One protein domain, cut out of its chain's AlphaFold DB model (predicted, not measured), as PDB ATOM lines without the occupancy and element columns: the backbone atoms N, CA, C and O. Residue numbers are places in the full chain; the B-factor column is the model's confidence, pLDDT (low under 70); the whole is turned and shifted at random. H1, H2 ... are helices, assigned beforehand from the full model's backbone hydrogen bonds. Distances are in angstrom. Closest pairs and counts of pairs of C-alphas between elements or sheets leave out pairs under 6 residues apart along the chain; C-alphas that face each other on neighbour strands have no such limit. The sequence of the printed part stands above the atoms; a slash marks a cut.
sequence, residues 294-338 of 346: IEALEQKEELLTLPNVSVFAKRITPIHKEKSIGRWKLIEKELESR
ATOM      1  N   ILE A 294      -6.269  -7.168 -37.225       91.12
ATOM      2  CA  ILE A 294      -6.368  -6.142 -38.273       91.12
ATOM      3  C   ILE A 294      -5.217  -5.131 -38.197       91.12
ATOM      4  O   ILE A 294      -4.550  -4.924 -39.198       91.12
ATOM      5  N   GLU A 295      -4.910  -4.616 -37.005       91.38
ATOM      6  CA  GLU A 295      -3.809  -3.669 -36.770       91.38
ATOM      7  C   GLU A 295      -2.458  -4.313 -37.145       91.38
ATOM      8  O   GLU A 295      -1.602  -3.698 -37.770       91.38
ATOM      9  N   ALA A 296      -2.282  -5.603 -36.833       91.12
ATOM     10  CA  ALA A 296      -1.089  -6.358 -37.222       91.12
ATOM     11  C   ALA A 296      -0.994  -6.623 -38.737       91.12
ATOM     12  O   ALA A 296       0.106  -6.783 -39.266       91.12
ATOM     13  N   LEU A 297      -2.132  -6.741 -39.428       89.69
ATOM     14  CA  LEU A 297      -2.182  -6.884 -40.883       89.69
ATOM     15  C   LEU A 297      -1.946  -5.547 -41.587       89.69
ATOM     16  O   LEU A 297      -1.326  -5.546 -42.642       89.69
ATOM     17  N   GLU A 298      -2.387  -4.434 -41.006       87.56
ATOM     18  CA  GLU A 298      -2.137  -3.086 -41.529       87.56
ATOM     19  C   GLU A 298      -0.645  -2.750 -41.539       87.56
ATOM     20  O   GLU A 298      -0.148  -2.204 -42.517       87.56
ATOM     21  N   GLN A 299       0.096  -3.190 -40.518       86.88
ATOM     22  CA  GLN A 299       1.561  -3.100 -40.492       86.88
ATOM     23  C   GLN A 299       2.244  -3.929 -41.596       86.88
ATOM     24  O   GLN A 299       3.418  -3.721 -41.891       86.88
ATOM     25  N   LYS A 300       1.539  -4.894 -42.202       88.50
ATOM     26  CA  LYS A 300       2.029  -5.719 -43.313       88.50
ATOM     27  C   LYS A 300       1.435  -5.223 -44.627       88.50
ATOM     28  O   LYS A 300       0.532  -5.844 -45.192       88.50
ATOM     29  N   GLU A 301       1.996  -4.133 -45.139       84.50
ATOM     30  CA  GLU A 301       1.572  -3.480 -46.387       84.50
ATOM     31  C   GLU A 301       1.506  -4.439 -47.594       84.50
ATOM     32  O   GLU A 301       0.696  -4.262 -48.507       84.50
ATOM     33  N   GLU A 302       2.289  -5.522 -47.570       88.69
ATOM     34  CA  GLU A 302       2.266  -6.595 -48.570       88.69
ATOM     35  C   GLU A 302       0.868  -7.178 -48.816       88.69
ATOM     36  O   GLU A 302       0.555  -7.554 -49.939       88.69
ATOM     37  N   LEU A 303       0.017  -7.275 -47.790       83.44
ATOM     38  CA  LEU A 303      -1.314  -7.877 -47.927       83.44
ATOM     39  C   LEU A 303      -2.383  -6.866 -48.343       83.44
ATOM     40  O   LEU A 303      -3.377  -7.257 -48.954       83.44
ATOM     41  N   LEU A 304      -2.178  -5.584 -48.032       84.75
ATOM     42  CA  LEU A 304      -3.094  -4.501 -48.397       84.75
ATOM     43  C   LEU A 304      -2.915  -4.045 -49.847       84.75
ATOM     44  O   LEU A 304      -3.866  -3.591 -50.476       84.75
ATOM     45  N   THR A 305      -1.709  -4.187 -50.391       89.56
ATOM     46  CA  THR A 305      -1.395  -3.826 -51.782       89.56
ATOM     47  C   THR A 305      -1.961  -4.813 -52.807       89.56
ATOM     48  O   THR A 305      -2.039  -4.494 -53.996       89.56
ATOM     49  N   LEU A 306      -2.384  -6.006 -52.377       92.50
ATOM     50  CA  LEU A 306      -2.904  -7.037 -53.270       92.50
ATOM     51  C   LEU A 306      -4.343  -6.720 -53.720       92.50
ATOM     52  O   LEU A 306      -5.253  -6.682 -52.894       92.50
ATOM     53  N   PRO A 307      -4.610  -6.593 -55.035       92.00
ATOM     54  CA  PRO A 307      -5.922  -6.174 -55.542       92.00
ATOM     55  C   PRO A 307      -7.025  -7.232 -55.372       92.00
ATOM     56  O   PRO A 307      -8.209  -6.931 -55.502       92.00
ATOM     57  N   ASN A 308      -6.656  -8.489 -55.122       93.94
ATOM     58  CA  ASN A 308      -7.570  -9.622 -54.969       93.94
ATOM     59  C   ASN A 308      -7.863  -9.980 -53.504       93.94
ATOM     60  O   ASN A 308      -8.614 -10.926 -53.251       93.94
ATOM     61  N   VAL A 309      -7.278  -9.262 -52.545       90.31
ATOM     62  CA  VAL A 309      -7.465  -9.496 -51.112       90.31
ATOM     63  C   VAL A 309      -8.172  -8.286 -50.511       90.31
ATOM     64  O   VAL A 309      -7.773  -7.150 -50.720       90.31
ATOM     65  N   SER A 310      -9.246  -8.532 -49.759       88.38
ATOM     66  CA  SER A 310      -9.937  -7.492 -48.993       88.38
ATOM     67  C   SER A 310      -9.920  -7.867 -47.520       88.38
ATOM     68  O   SER A 310     -10.328  -8.965 -47.136       88.38
ATOM     69  N   VAL A 311      -9.415  -6.956 -46.695       90.69
ATOM     70  CA  VAL A 311      -9.320  -7.134 -45.249       90.69
ATOM     71  C   VAL A 311     -10.298  -6.163 -44.591       90.69
ATOM     72  O   VAL A 311     -10.356  -4.992 -44.950       90.69
ATOM     73  N   PHE A 312     -11.099  -6.656 -43.646       90.25
ATOM     74  CA  PHE A 312     -12.119  -5.862 -42.961       90.25
ATOM     75  C   PHE A 312     -11.866  -5.851 -41.453       90.25
ATOM     76  O   PHE A 312     -11.657  -6.903 -40.850       90.25
ATOM     77  N   ALA A 313     -11.955  -4.672 -40.827       91.50
ATOM     78  CA  ALA A 313     -11.716  -4.501 -39.390       91.50
ATOM     79  C   ALA A 313     -12.801  -5.121 -38.492       91.50
ATOM     80  O   ALA A 313     -12.547  -5.449 -37.333       91.50
ATOM     81  N   LYS A 314     -14.028  -5.272 -39.006       91.50
ATOM     82  CA  LYS A 314     -15.187  -5.809 -38.277       91.50
ATOM     83  C   LYS A 314     -15.782  -7.003 -39.018       91.50
ATOM     84  O   LYS A 314     -15.637  -7.143 -40.231       91.50
ATOM     85  N   ARG A 315     -16.509  -7.853 -38.285       94.50
ATOM     86  CA  ARG A 315     -17.237  -8.991 -38.865       94.50
ATOM     87  C   ARG A 315     -18.254  -8.505 -39.900       94.50
ATOM     88  O   ARG A 315     -19.131  -7.708 -39.575       94.50
ATOM     89  N   ILE A 316     -18.213  -9.071 -41.105       95.19
ATOM     90  CA  ILE A 316     -19.245  -8.837 -42.124       95.19
ATOM     91  C   ILE A 316     -20.554  -9.500 -41.673       95.19
ATOM     92  O   ILE A 316     -20.650 -10.721 -41.539       95.19
ATOM     93  N   THR A 317     -21.572  -8.680 -41.428       95.00
ATOM     94  CA  THR A 317     -22.930  -9.102 -41.073       95.00
ATOM     95  C   THR A 317     -23.759  -9.385 -42.334       95.00
ATOM     96  O   THR A 317     -23.392  -8.939 -43.425       95.00
ATOM     97  N   PRO A 318     -24.886 -10.117 -42.224       94.69
ATOM     98  CA  PRO A 318     -25.811 -10.302 -43.346       94.69
ATOM     99  C   PRO A 318     -26.275  -8.974 -43.962       94.69
ATOM    100  O   PRO A 318     -26.261  -8.837 -45.182       94.69
ATOM    101  N   ILE A 319     -26.532  -7.964 -43.123       93.56
ATOM    102  CA  ILE A 319     -26.881  -6.599 -43.543       93.56
ATOM    103  C   ILE A 319     -25.801  -6.010 -44.462       93.56
ATOM    104  O   ILE A 319     -26.109  -5.461 -45.516       93.56
ATOM    105  N   HIS A 320     -24.514  -6.160 -44.120       94.88
ATOM    106  CA  HIS A 320     -23.423  -5.677 -44.976       94.88
ATOM    107  C   HIS A 320     -23.396  -6.374 -46.344       94.88
ATOM    108  O   HIS A 320     -23.156  -5.716 -47.358       94.88
ATOM    109  N   LYS A 321     -23.702  -7.677 -46.399       94.69
ATOM    110  CA  LYS A 321     -23.816  -8.412 -47.670       94.69
ATOM    111  C   LYS A 321     -24.983  -7.882 -48.500       94.69
ATOM    112  O   LYS A 321     -24.803  -7.547 -49.666       94.69
ATOM    113  N   GLU A 322     -26.158  -7.715 -47.906       95.75
ATOM    114  CA  GLU A 322     -27.334  -7.178 -48.603       95.75
ATOM    115  C   GLU A 322     -27.135  -5.732 -49.063       95.75
ATOM    116  O   GLU A 322     -27.595  -5.360 -50.146       95.75
ATOM    117  N   LYS A 323     -26.384  -4.937 -48.294       95.19
ATOM    118  CA  LYS A 323     -25.974  -3.582 -48.666       95.19
ATOM    119  C   LYS A 323     -25.004  -3.580 -49.848       95.19
ATOM    120  O   LYS A 323     -25.206  -2.783 -50.757       95.19
ATOM    121  N   SER A 324     -24.028  -4.494 -49.894       92.94
ATOM    122  CA  SER A 324     -23.125  -4.631 -51.055       92.94
ATOM    123  C   SER A 324     -23.852  -5.032 -52.344       92.94
ATOM    124  O   SER A 324     -23.452  -4.622 -53.427       92.94
ATOM    125  N   ILE A 325     -24.957  -5.778 -52.229       95.19
ATOM    126  CA  ILE A 325     -25.818  -6.159 -53.360       95.19
ATOM    127  C   ILE A 325     -26.815  -5.028 -53.702       95.19
ATOM    128  O   ILE A 325     -27.378  -5.000 -54.793       95.19
ATOM    129  N   GLY A 326     -27.059  -4.095 -52.775       94.44
ATOM    130  CA  GLY A 326     -28.026  -2.999 -52.904       94.44
ATOM    131  C   GLY A 326     -29.467  -3.352 -52.508       94.44
ATOM    132  O   GLY A 326     -30.339  -2.486 -52.560       94.44
ATOM    133  N   ARG A 327     -29.730  -4.591 -52.068       94.81
ATOM    134  CA  ARG A 327     -31.073  -5.075 -51.679       94.81
ATOM    135  C   ARG A 327     -31.566  -4.519 -50.348       94.81
ATOM    136  O   ARG A 327     -32.773  -4.417 -50.159       94.81
ATOM    137  N   TRP A 328     -30.652  -4.120 -49.464       95.12
ATOM    138  CA  TRP A 328     -30.999  -3.606 -48.135       95.12
ATOM    139  C   TRP A 328     -31.996  -2.436 -48.185       95.12
ATOM    140  O   TRP A 328     -32.941  -2.408 -47.412       95.12
ATOM    141  N   LYS A 329     -31.867  -1.541 -49.175       95.19
ATOM    142  CA  LYS A 329     -32.766  -0.384 -49.360       95.19
ATOM    143  C   LYS A 329     -34.232  -0.765 -49.594       95.19
ATOM    144  O   LYS A 329     -35.119   0.040 -49.347       95.19
ATOM    145  N   LEU A 330     -34.485  -1.947 -50.159       95.94
ATOM    146  CA  LEU A 330     -35.845  -2.443 -50.384       95.94
ATOM    147  C   LEU A 330     -36.402  -3.088 -49.117       95.94
ATOM    148  O   LEU A 330     -37.573  -2.910 -48.814       95.94
ATOM    149  N   ILE A 331     -35.551  -3.810 -48.386       92.62
ATOM    150  CA  ILE A 331     -35.911  -4.460 -47.123       92.62
ATOM    151  C   ILE A 331     -36.266  -3.402 -46.078       92.62
ATOM    152  O   ILE A 331     -37.302  -3.514 -45.443       92.62
ATOM    153  N   GLU A 332     -35.458  -2.349 -45.964       94.31
ATOM    154  CA  GLU A 332     -35.696  -1.207 -45.075       94.31
ATOM    155  C   GLU A 332     -37.077  -0.577 -45.313       94.31
ATOM    156  O   GLU A 332     -37.896  -0.545 -44.399       94.31
ATOM    157  N   LYS A 333     -37.397  -0.222 -46.564       94.56
ATOM    158  CA  LYS A 333     -38.712   0.335 -46.931       94.56
ATOM    159  C   LYS A 333     -39.885  -0.600 -46.631       94.56
ATOM    160  O   LYS A 333     -40.973  -0.131 -46.316       94.56
ATOM    161  N   GLU A 334     -39.689  -1.907 -46.785       95.75
ATOM    162  CA  GLU A 334     -40.734  -2.906 -46.543       95.75
ATOM    163  C   GLU A 334     -40.925  -3.200 -45.048       95.75
ATOM    164  O   GLU A 334     -42.015  -3.570 -44.626       95.75
ATOM    165  N   LEU A 335     -39.879  -3.055 -44.233       94.50
ATOM    166  CA  LEU A 335     -39.990  -3.153 -42.778       94.50
ATOM    167  C   LEU A 335     -40.679  -1.912 -42.209       94.50
ATOM    168  O   LEU A 335     -41.607  -2.058 -41.418       94.50
ATOM    169  N   GLU A 336     -40.302  -0.722 -42.684       93.81
ATOM    170  CA  GLU A 336     -40.954   0.543 -42.327       93.81
ATOM    171  C   GLU A 336     -42.439   0.546 -42.702       93.81
ATOM    172  O   GLU A 336     -43.275   0.916 -41.887       93.81
ATOM    173  N   SER A 337     -42.796   0.075 -43.904       95.50
ATOM    174  CA  SER A 337     -44.202   0.013 -44.335       95.50
ATOM    175  C   SER A 337     -45.058  -0.959 -43.518       95.50
ATOM    176  O   SER A 337     -46.286  -0.885 -43.565       95.50
ATOM    177  N   ARG A 338     -44.419  -1.883 -42.792       93.81
ATOM    178  CA  ARG A 338     -45.059  -2.882 -41.927       93.81
ATOM    179  C   ARG A 338     -44.947  -2.541 -40.444       93.81
ATOM    180  O   ARG A 338     -45.287  -3.397 -39.628       93.81
TER     181      ARG A 338
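This is residues 294 to 338 of the 346 residues of an uncharacterized protein of Lachnellula cervina (UniProt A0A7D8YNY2). An elongated, open chain has a corner of two helices, H3 and H4, at one end and a smaller corner of two short helices, H1 and H2, at the other, joined by a winding stretch with no named element, residues 305 to 317. The end of H4 and the residues after it stick out, with residues 332 to 338 standing free. The printed part has 45 residues, with four named helices in the order H1, H2, H3, H4 and no named strand; its class is all helix. It is extended, with a radius of gyration of the C-alphas of 15.7 A and spans of 47 by 19 by 10 A.

The longest helix, H4, residues 328 to 336, touches H3, residues 318 to 325, only at the corner by their link, and only just, with 3 pairs of C-alphas within 8 A. The closest C-alphas are those of Glu 322 and Trp 328, 5.1 A apart. Their lines stand at a steep tilt of 57 degrees, and they run opposite ways. H1, residues 294 to 298, and H2, residues 301 to 304, also only just touch, only at the corner by their link, with 3 pairs of C-alphas within 8 A; the closest are those of Glu 298 and Leu 304, 7.1 A apart. H2 and H3 are apart, and so are H1 and H3, H1 and H4, and H2 and H4. In H1 and H3 every O i to N i+4 pair is within hydrogen-bond range, in H4 4 of 5 are, and H2 is too short for such a pair.

H4 is 12.2 A long and ends at C-alpha 336 (-40.954, 0.543, -42.327). H3 is 10.8 A long and begins at C-alpha 318 (-25.811, -10.302, -43.346). H2 is 5.2 A long. H1 is 6.2 A long and begins at C-alpha 294 (-6.368, -6.142, -38.273).

The two C-alphas farthest apart, those of Glu 302 and Arg 338, are 47.9 A apart. The link from H2 to H3 is long, with 13 residues; those from H1 to H2 and from H3 to H4 are tight. The printed part has no cut, and no printed residue is under 70 in pLDDT.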